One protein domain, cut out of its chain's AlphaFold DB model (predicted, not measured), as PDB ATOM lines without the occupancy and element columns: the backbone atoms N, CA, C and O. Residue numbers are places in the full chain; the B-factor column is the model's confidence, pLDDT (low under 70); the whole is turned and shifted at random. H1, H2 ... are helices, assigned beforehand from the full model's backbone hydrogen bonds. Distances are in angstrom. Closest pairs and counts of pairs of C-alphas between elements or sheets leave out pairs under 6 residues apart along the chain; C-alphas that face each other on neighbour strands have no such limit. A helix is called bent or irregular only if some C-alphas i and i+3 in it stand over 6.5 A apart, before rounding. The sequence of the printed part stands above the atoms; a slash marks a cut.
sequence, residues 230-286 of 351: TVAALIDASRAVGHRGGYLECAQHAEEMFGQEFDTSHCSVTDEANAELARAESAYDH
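What this domain is: This is residues 230 to 286 of the 351 residues of an uncharacterized protein of Helianthus annuus (UniProt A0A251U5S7). A long, lopsided helical hairpin: the long helix H1 makes the length of a rod, the chain folds back from its far end through the loop of residues 259 to 272, and the shorter helix H2 packs beside H1 near Ala 237, running back toward the end where H1 began. The printed part has 57 residues with two named helices, H1 then H2 along the chain, and no named strand; the class is all helix, with 42 residues in the helices. It is loose, with a radius of gyration of the C-alphas of 13.8 A, and the C-alphas span 46 by 14 by 13 A.

How they stand to each other: H1, residues 230 to 258, and H2, residues 273 to 285, form a helical hairpin. They touch, with 20 pairs of C-alphas within 8 A; the closest C-alphas are those of Ala 237 and Leu 277, 4.9 A apart. Their lines stand at a shallow tilt of 25 degrees, and they run opposite ways. Their centres are 15.9 A apart. In both H1 and H2, every O i to N i+4 pair is within hydrogen-bond range.

Where its parts are: H1 begins at C-alpha 230, at (-16.543, -33.065, -16.940), and ends at C-alpha 258, at (-50.687, -9.425, -22.461), 41.9 A from first to last C-alpha. H2 measures 18.2 A, from C-alpha 273 to C-alpha 285, the latter at (-11.360, -25.767, -13.012). Neither helix is bent.

The domain as a whole: The two C-alphas farthest apart are those of Phe 258 and His 286, at 46.2 A, while those of Thr 230 and His 286, the first and last printed residues, are 10.3 A apart. The link from H1 to H2 is long, with 14 residues. The printed part has no cut. The mean pLDDT of the printed part is 91.2, and no printed residue is under 70.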
ATOM      1  N   THR A 230     -16.468 -34.420 -17.512       95.69
ATOM      2  CA  THR A 230     -16.543 -33.065 -16.940       95.69
ATOM      3  C   THR A 230     -16.926 -32.027 -17.996       95.69
ATOM      4  O   THR A 230     -17.755 -31.157 -17.729       95.69
ATOM      5  N   VAL A 231     -16.388 -32.138 -19.215       95.88
ATOM      6  CA  VAL A 231     -16.755 -31.270 -20.343       95.88
ATOM      7  C   VAL A 231     -18.205 -31.509 -20.766       95.88
ATOM      8  O   VAL A 231     -18.933 -30.542 -20.989       95.88
ATOM      9  N   ALA A 232     -18.661 -32.762 -20.820       96.38
ATOM     10  CA  ALA A 232     -20.053 -33.092 -21.113       96.38
ATOM     11  C   ALA A 232     -21.010 -32.461 -20.086       96.38
ATOM     12  O   ALA A 232     -21.953 -31.769 -20.469       96.38
ATOM     13  N   ALA A 233     -20.715 -32.604 -18.789       96.12
ATOM     14  CA  ALA A 233     -21.503 -31.988 -17.722       96.12
ATOM     15  C   ALA A 233     -21.530 -30.451 -17.821       96.12
ATOM     16  O   ALA A 233     -22.577 -29.834 -17.615       96.12
ATOM     17  N   LEU A 234     -20.401 -29.826 -18.173       97.12
ATOM     18  CA  LEU A 234     -20.314 -28.381 -18.381       97.12
ATOM     19  C   LEU A 234     -21.160 -27.918 -19.575       97.12
ATOM     20  O   LEU A 234     -21.865 -26.909 -19.477       97.12
ATOM     21  N   ILE A 235     -21.125 -28.653 -20.690       96.81
ATOM     22  CA  ILE A 235     -21.933 -28.367 -21.883       96.81
ATOM     23  C   ILE A 235     -23.425 -28.471 -21.556       96.81
ATOM     24  O   ILE A 235     -24.190 -27.571 -21.912       96.81
ATOM     25  N   ASP A 236     -23.844 -29.532 -20.868       95.81
ATOM     26  CA  ASP A 236     -25.248 -29.744 -20.512       95.81
ATOM     27  C   ASP A 236     -25.758 -28.669 -19.543       95.81
ATOM     28  O   ASP A 236     -26.824 -28.092 -19.772       95.81
ATOM     29  N   ALA A 237     -24.968 -28.310 -18.525       96.12
ATOM     30  CA  ALA A 237     -25.312 -27.229 -17.604       96.12
ATOM     31  C   ALA A 237     -25.387 -25.864 -18.316       96.12
ATOM     32  O   ALA A 237     -26.319 -25.088 -18.092       96.12
ATOM     33  N   SER A 238     -24.456 -25.590 -19.238       95.38
ATOM     34  CA  SER A 238     -24.455 -24.355 -20.037       95.38
ATOM     35  C   SER A 238     -25.697 -24.258 -20.925       95.38
ATOM     36  O   SER A 238     -26.334 -23.205 -21.010       95.38
ATOM     37  N   ARG A 239     -26.088 -25.368 -21.565       95.56
ATOM     38  CA  ARG A 239     -27.319 -25.450 -22.367       95.56
ATOM     39  C   ARG A 239     -28.558 -25.223 -21.512       95.56
ATOM     40  O   ARG A 239     -29.428 -24.462 -21.925       95.56
ATOM     41  N   ALA A 240     -28.632 -25.827 -20.326       94.06
ATOM     42  CA  ALA A 240     -29.749 -25.635 -19.402       94.06
ATOM     43  C   ALA A 240     -29.922 -24.152 -19.024       94.06
ATOM     44  O   ALA A 240     -31.024 -23.611 -19.140       94.06
ATOM     45  N   VAL A 241     -28.831 -23.460 -18.672       95.06
ATOM     46  CA  VAL A 241     -28.854 -22.011 -18.400       95.06
ATOM     47  C   VAL A 241     -29.343 -21.220 -19.613       95.06
ATOM     48  O   VAL A 241     -30.218 -20.366 -19.467       95.06
ATOM     49  N   GLY A 242     -28.843 -21.531 -20.813       93.25
ATOM     50  CA  GLY A 242     -29.286 -20.888 -22.054       93.25
ATOM     51  C   GLY A 242     -30.779 -21.085 -22.336       93.25
ATOM     52  O   GLY A 242     -31.490 -20.117 -22.607       93.25
ATOM     53  N   HIS A 243     -31.284 -22.315 -22.210       93.06
ATOM     54  CA  HIS A 243     -32.705 -22.629 -22.386       93.06
ATOM     55  C   HIS A 243     -33.590 -21.894 -21.378       93.06
ATOM     56  O   HIS A 243     -34.622 -21.335 -21.756       93.06
ATOM     57  N   ARG A 244     -33.173 -21.843 -20.108       91.38
ATOM     58  CA  ARG A 244     -33.891 -21.096 -19.072       91.38
ATOM     59  C   ARG A 244     -33.884 -19.595 -19.358       91.38
ATOM     60  O   ARG A 244     -34.927 -18.958 -19.240       91.38
ATOM     61  N   GLY A 245     -32.739 -19.039 -19.751       91.38
ATOM     62  CA  GLY A 245     -32.610 -17.630 -20.128       91.38
ATOM     63  C   GLY A 245     -33.551 -17.252 -21.272       91.38
ATOM     64  O   GLY A 245     -34.320 -16.305 -21.137       91.38
ATOM     65  N   GLY A 246     -33.568 -18.050 -22.343       91.69
ATOM     66  CA  GLY A 246     -34.467 -17.831 -23.477       91.69
ATOM     67  C   GLY A 246     -35.949 -17.954 -23.109       91.69
ATOM     68  O   GLY A 246     -36.763 -17.157 -23.574       91.69
ATOM     69  N   TYR A 247     -36.317 -18.906 -22.240       91.19
ATOM     70  CA  TYR A 247     -37.689 -19.001 -21.731       91.19
ATOM     71  C   TYR A 247     -38.087 -17.747 -20.947       91.19
ATOM     72  O   TYR A 247     -39.164 -17.209 -21.181       91.19
ATOM     73  N   LEU A 248     -37.226 -17.265 -20.044       90.00
ATOM     74  CA  LEU A 248     -37.503 -16.074 -19.236       90.00
ATOM     75  C   LEU A 248     -37.658 -14.815 -20.092       90.00
ATOM     76  O   LEU A 248     -38.567 -14.030 -19.845       90.00
ATOM     77  N   GLU A 249     -36.823 -14.649 -21.116       92.25
ATOM     78  CA  GLU A 249     -36.948 -13.548 -22.075       92.25
ATOM     79  C   GLU A 249     -38.282 -13.617 -22.840       92.25
ATOM     80  O   GLU A 249     -39.004 -12.627 -22.951       92.25
ATOM     81  N   CYS A 250     -38.664 -14.807 -23.318       90.56
ATOM     82  CA  CYS A 250     -39.950 -15.000 -23.992       90.56
ATOM     83  C   CYS A 250     -41.141 -14.750 -23.058       90.56
ATOM     84  O   CYS A 250     -42.121 -14.126 -23.470       90.56
ATOM     85  N   ALA A 251     -41.059 -15.231 -21.814       89.44
ATOM     86  CA  ALA A 251     -42.072 -15.002 -20.794       89.44
ATOM     87  C   ALA A 251     -42.232 -13.501 -20.545       89.44
ATOM     88  O   ALA A 251     -43.345 -12.998 -20.655       89.44
ATOM     89  N   GLN A 252     -41.131 -12.770 -20.352       90.12
ATOM     90  CA  GLN A 252     -41.150 -11.319 -20.176       90.12
ATOM     91  C   GLN A 252     -41.832 -10.598 -21.351       90.12
ATOM     92  O   GLN A 252     -42.718  -9.772 -21.138       90.12
ATOM     93  N   HIS A 253     -41.487 -10.934 -22.599       90.50
ATOM     94  CA  HIS A 253     -42.147 -10.341 -23.768       90.50
ATOM     95  C   HIS A 253     -43.660 -10.618 -23.793       90.50
ATOM     96  O   HIS A 253     -44.453  -9.747 -24.160       90.50
ATOM     97  N   ALA A 254     -44.086 -11.822 -23.399       89.44
ATOM     98  CA  ALA A 254     -45.501 -12.162 -23.300       89.44
ATOM     99  C   ALA A 254     -46.198 -11.399 -22.160       89.44
ATOM    100  O   ALA A 254     -47.311 -10.903 -22.353       89.44
ATOM    101  N   GLU A 255     -45.548 -11.248 -21.006       92.44
ATOM    102  CA  GLU A 255     -46.057 -10.457 -19.880       92.44
ATOM    103  C   GLU A 255     -46.289  -8.996 -20.276       92.44
ATOM    104  O   GLU A 255     -47.352  -8.438 -19.993       92.44
ATOM    105  N   GLU A 256     -45.339  -8.390 -20.990       91.06
ATOM    106  CA  GLU A 256     -45.432  -7.012 -21.480       91.06
ATOM    107  C   GLU A 256     -46.578  -6.831 -22.488       91.06
ATOM    108  O   GLU A 256     -47.305  -5.835 -22.439       91.06
ATOM    109  N   MET A 257     -46.782  -7.808 -23.376       90.69
ATOM    110  CA  MET A 257     -47.819  -7.764 -24.412       90.69
ATOM    111  C   MET A 257     -49.230  -8.024 -23.875       90.69
ATOM    112  O   MET A 257     -50.189  -7.386 -24.319       90.69
ATOM    113  N   PHE A 258     -49.380  -8.973 -22.949       89.69
ATOM    114  CA  PHE A 258     -50.687  -9.425 -22.461       89.69
ATOM    115  C   PHE A 258     -51.073  -8.837 -21.097       89.69
ATOM    116  O   PHE A 258     -52.242  -8.921 -20.713       89.69
ATOM    117  N   GLY A 259     -50.138  -8.217 -20.371       87.69
ATOM    118  CA  GLY A 259     -50.375  -7.653 -19.039       87.69
ATOM    119  C   GLY A 259     -50.705  -8.707 -17.975       87.69
ATOM    120  O   GLY A 259     -51.376  -8.393 -16.990       87.69
ATOM    121  N   GLN A 260     -50.281  -9.952 -18.195       88.00
ATOM    122  CA  GLN A 260     -50.478 -11.099 -17.312       88.00
ATOM    123  C   GLN A 260     -49.115 -11.707 -16.986       88.00
ATOM    124  O   GLN A 260     -48.353 -11.943 -17.911       88.00
ATOM    125  N   GLU A 261     -48.849 -11.996 -15.709       82.31
ATOM    126  CA  GLU A 261     -47.629 -12.689 -15.270       82.31
ATOM    127  C   GLU A 261     -47.603 -14.143 -15.779       82.31
ATOM    128  O   GLU A 261     -48.604 -14.866 -15.684       82.31
ATOM    129  N   PHE A 262     -46.454 -14.561 -16.308       82.75
ATOM    130  CA  PHE A 262     -46.145 -15.917 -16.744       82.75
ATOM    131  C   PHE A 262     -45.117 -16.503 -15.779       82.75
ATOM    132  O   PHE A 262     -43.985 -16.040 -15.679       82.75
ATOM    133  N   ASP A 263     -45.508 -17.550 -15.056       80.69
ATOM    134  CA  ASP A 263     -44.599 -18.203 -14.122       80.69
ATOM    135  C   ASP A 263     -43.579 -19.122 -14.827       80.69
ATOM    136  O   ASP A 263     -43.660 -19.451 -16.019       80.69
ATOM    137  N   THR A 264     -42.579 -19.561 -14.061       79.94
ATOM    138  CA  THR A 264     -41.575 -20.537 -14.500       79.94
ATOM    139  C   THR A 264     -42.071 -21.980 -14.403       79.94
ATOM    140  O   THR A 264     -41.308 -22.895 -14.698       79.94
ATOM    141  N   SER A 265     -43.342 -22.220 -14.047       79.94
ATOM    142  CA  SER A 265     -43.868 -23.580 -13.838       79.94
ATOM    143  C   SER A 265     -43.907 -24.414 -15.122       79.94
ATOM    144  O   SER A 265     -43.871 -25.644 -15.071       79.94
ATOM    145  N   HIS A 266     -43.938 -23.745 -16.277       76.94
ATOM    146  CA  HIS A 266     -43.870 -24.360 -17.599       76.94
ATOM    147  C   HIS A 266     -42.455 -24.370 -18.200       76.94
ATOM    148  O   HIS A 266     -42.273 -24.878 -19.310       76.94
ATOM    149  N   CYS A 267     -41.447 -23.857 -17.485       82.19
ATOM    150  CA  CYS A 267     -40.056 -24.024 -17.883       82.19
ATOM    151  C   CYS A 267     -39.643 -25.479 -17.635       82.19
ATOM    152  O   CYS A 267     -39.754 -25.994 -16.525       82.19
ATOM    153  N   SER A 268     -39.151 -26.159 -18.670       81.19
ATOM    154  CA  SER A 268     -38.623 -27.523 -18.544       81.19
ATOM    155  C   SER A 268     -37.287 -27.587 -17.795       81.19
ATOM    156  O   SER A 268     -36.804 -28.682 -17.511       81.19
ATOM    157  N   VAL A 269     -36.687 -26.432 -17.494       84.44
ATOM    158  CA  VAL A 269     -35.401 -26.295 -16.812       84.44
ATOM    159  C   VAL A 269     -35.619 -25.686 -15.432       84.44
ATOM    160  O   VAL A 269     -36.360 -24.717 -15.281       84.44
ATOM    161  N   THR A 270     -34.966 -26.258 -14.425       83.44
ATOM    162  CA  THR A 270     -35.149 -25.864 -13.026       83.44
ATOM    163  C   THR A 270     -34.478 -24.523 -12.704       83.44
ATOM    164  O   THR A 270     -33.596 -24.045 -13.426       83.44
ATOM    165  N   ASP A 271     -34.871 -23.901 -11.591       84.88
ATOM    166  CA  ASP A 271     -34.290 -22.632 -11.133       84.88
ATOM    167  C   ASP A 271     -32.841 -22.776 -10.632       84.88
ATOM    168  O   ASP A 271     -32.111 -21.788 -10.521       84.88
ATOM    169  N   GLU A 272     -32.388 -24.009 -10.399       90.38
ATOM    170  CA  GLU A 272     -31.027 -24.337  -9.977       90.38
ATOM    171  C   GLU A 272     -30.002 -24.369 -11.121       90.38
ATOM    172  O   GLU A 272     -28.813 -24.517 -10.837       90.38
ATOM    173  N   ALA A 273     -30.400 -24.179 -12.386       92.44
ATOM    174  CA  ALA A 273     -29.502 -24.299 -13.545       92.44
ATOM    175  C   ALA A 273     -28.219 -23.450 -13.430       92.44
ATOM    176  O   ALA A 273     -27.126 -23.915 -13.746       92.44
ATOM    177  N   ASN A 274     -28.317 -22.222 -12.905       92.94
ATOM    178  CA  ASN A 274     -27.143 -21.367 -12.682       92.94
ATOM    179  C   ASN A 274     -26.210 -21.919 -11.591       92.94
ATOM    180  O   ASN A 274     -24.990 -21.808 -11.694       92.94
ATOM    181  N   ALA A 275     -26.773 -22.519 -10.541       95.44
ATOM    182  CA  ALA A 275     -25.991 -23.158  -9.486       95.44
ATOM    183  C   ALA A 275     -25.371 -24.481  -9.964       95.44
ATOM    184  O   ALA A 275     -24.316 -24.878  -9.475       95.44
ATOM    185  N   GLU A 276     -26.018 -25.174 -10.901       94.62
ATOM    186  CA  GLU A 276     -25.466 -26.344 -11.590       94.62
ATOM    187  C   GLU A 276     -24.308 -25.977 -12.506       94.62
ATOM    188  O   GLU A 276     -23.266 -26.623 -12.421       94.62
ATOM    189  N   LEU A 277     -24.441 -24.904 -13.291       96.69
ATOM    190  CA  LEU A 277     -23.353 -24.395 -14.119       96.69
ATOM    191  C   LEU A 277     -22.140 -24.012 -13.268       96.69
ATOM    192  O   LEU A 277     -21.053 -24.512 -13.524       96.69
ATOM    193  N   ALA A 278     -22.332 -23.248 -12.189       96.88
ATOM    194  CA  ALA A 278     -21.236 -22.886 -11.286       96.88
ATOM    195  C   ALA A 278     -20.555 -24.115 -10.646       96.88
ATOM    196  O   ALA A 278     -19.341 -24.129 -10.433       96.88
ATOM    197  N   ARG A 279     -21.322 -25.174 -10.343       96.44
ATOM    198  CA  ARG A 279     -20.762 -26.449  -9.866       96.44
ATOM    199  C   ARG A 279     -19.959 -27.162 -10.955       96.44
ATOM    200  O   ARG A 279     -18.899 -27.695 -10.643       96.44
ATOM    201  N   ALA A 280     -20.448 -27.180 -12.193       96.56
ATOM    202  CA  ALA A 280     -19.766 -27.802 -13.325       96.56
ATOM    203  C   ALA A 280     -18.483 -27.046 -13.714       96.56
ATOM    204  O   ALA A 280     -17.450 -27.677 -13.918       96.56
ATOM    205  N   GLU A 281     -18.515 -25.710 -13.727       97.06
ATOM    206  CA  GLU A 281     -17.337 -24.850 -13.911       97.06
ATOM    207  C   GLU A 281     -16.298 -25.125 -12.825       97.06
ATOM    208  O   GLU A 281     -15.146 -25.427 -13.121       97.06
ATOM    209  N   SER A 282     -16.724 -25.145 -11.557       96.62
ATOM    210  CA  SER A 282     -15.823 -25.475 -10.456       96.62
ATOM    211  C   SER A 282     -15.246 -26.888 -10.578       96.62
ATOM    212  O   SER A 282     -14.096 -27.089 -10.197       96.62
ATOM    213  N   ALA A 283     -16.011 -27.870 -11.061       95.62
ATOM    214  CA  ALA A 283     -15.510 -29.226 -11.278       95.62
ATOM    215  C   ALA A 283     -14.471 -29.279 -12.410       95.62
ATOM    216  O   ALA A 283     -13.473 -29.982 -12.277       95.62
ATOM    217  N   TYR A 284     -14.673 -28.504 -13.480       95.56
ATOM    218  CA  TYR A 284     -13.727 -28.373 -14.586       95.56
ATOM    219  C   TYR A 284     -12.428 -27.677 -14.161       95.56
ATOM    220  O   TYR A 284     -11.342 -28.202 -14.401       95.56
ATOM    221  N   ASP A 285     -12.522 -26.548 -13.457       95.44
ATOM    222  CA  ASP A 285     -11.360 -25.767 -13.012       95.44
ATOM    223  C   ASP A 285     -10.465 -26.529 -12.023       95.44
ATOM    224  O   ASP A 285      -9.260 -26.288 -11.945       95.44
ATOM    225  N   HIS A 286     -11.055 -27.454 -11.262       94.12
ATOM    226  CA  HIS A 286     -10.357 -28.272 -10.268       94.12
ATOM    227  C   HIS A 286     -10.179 -29.724 -10.729       94.12
ATOM    228  O   HIS A 286      -9.916 -30.604  -9.903       94.12
TER     229      HIS A 286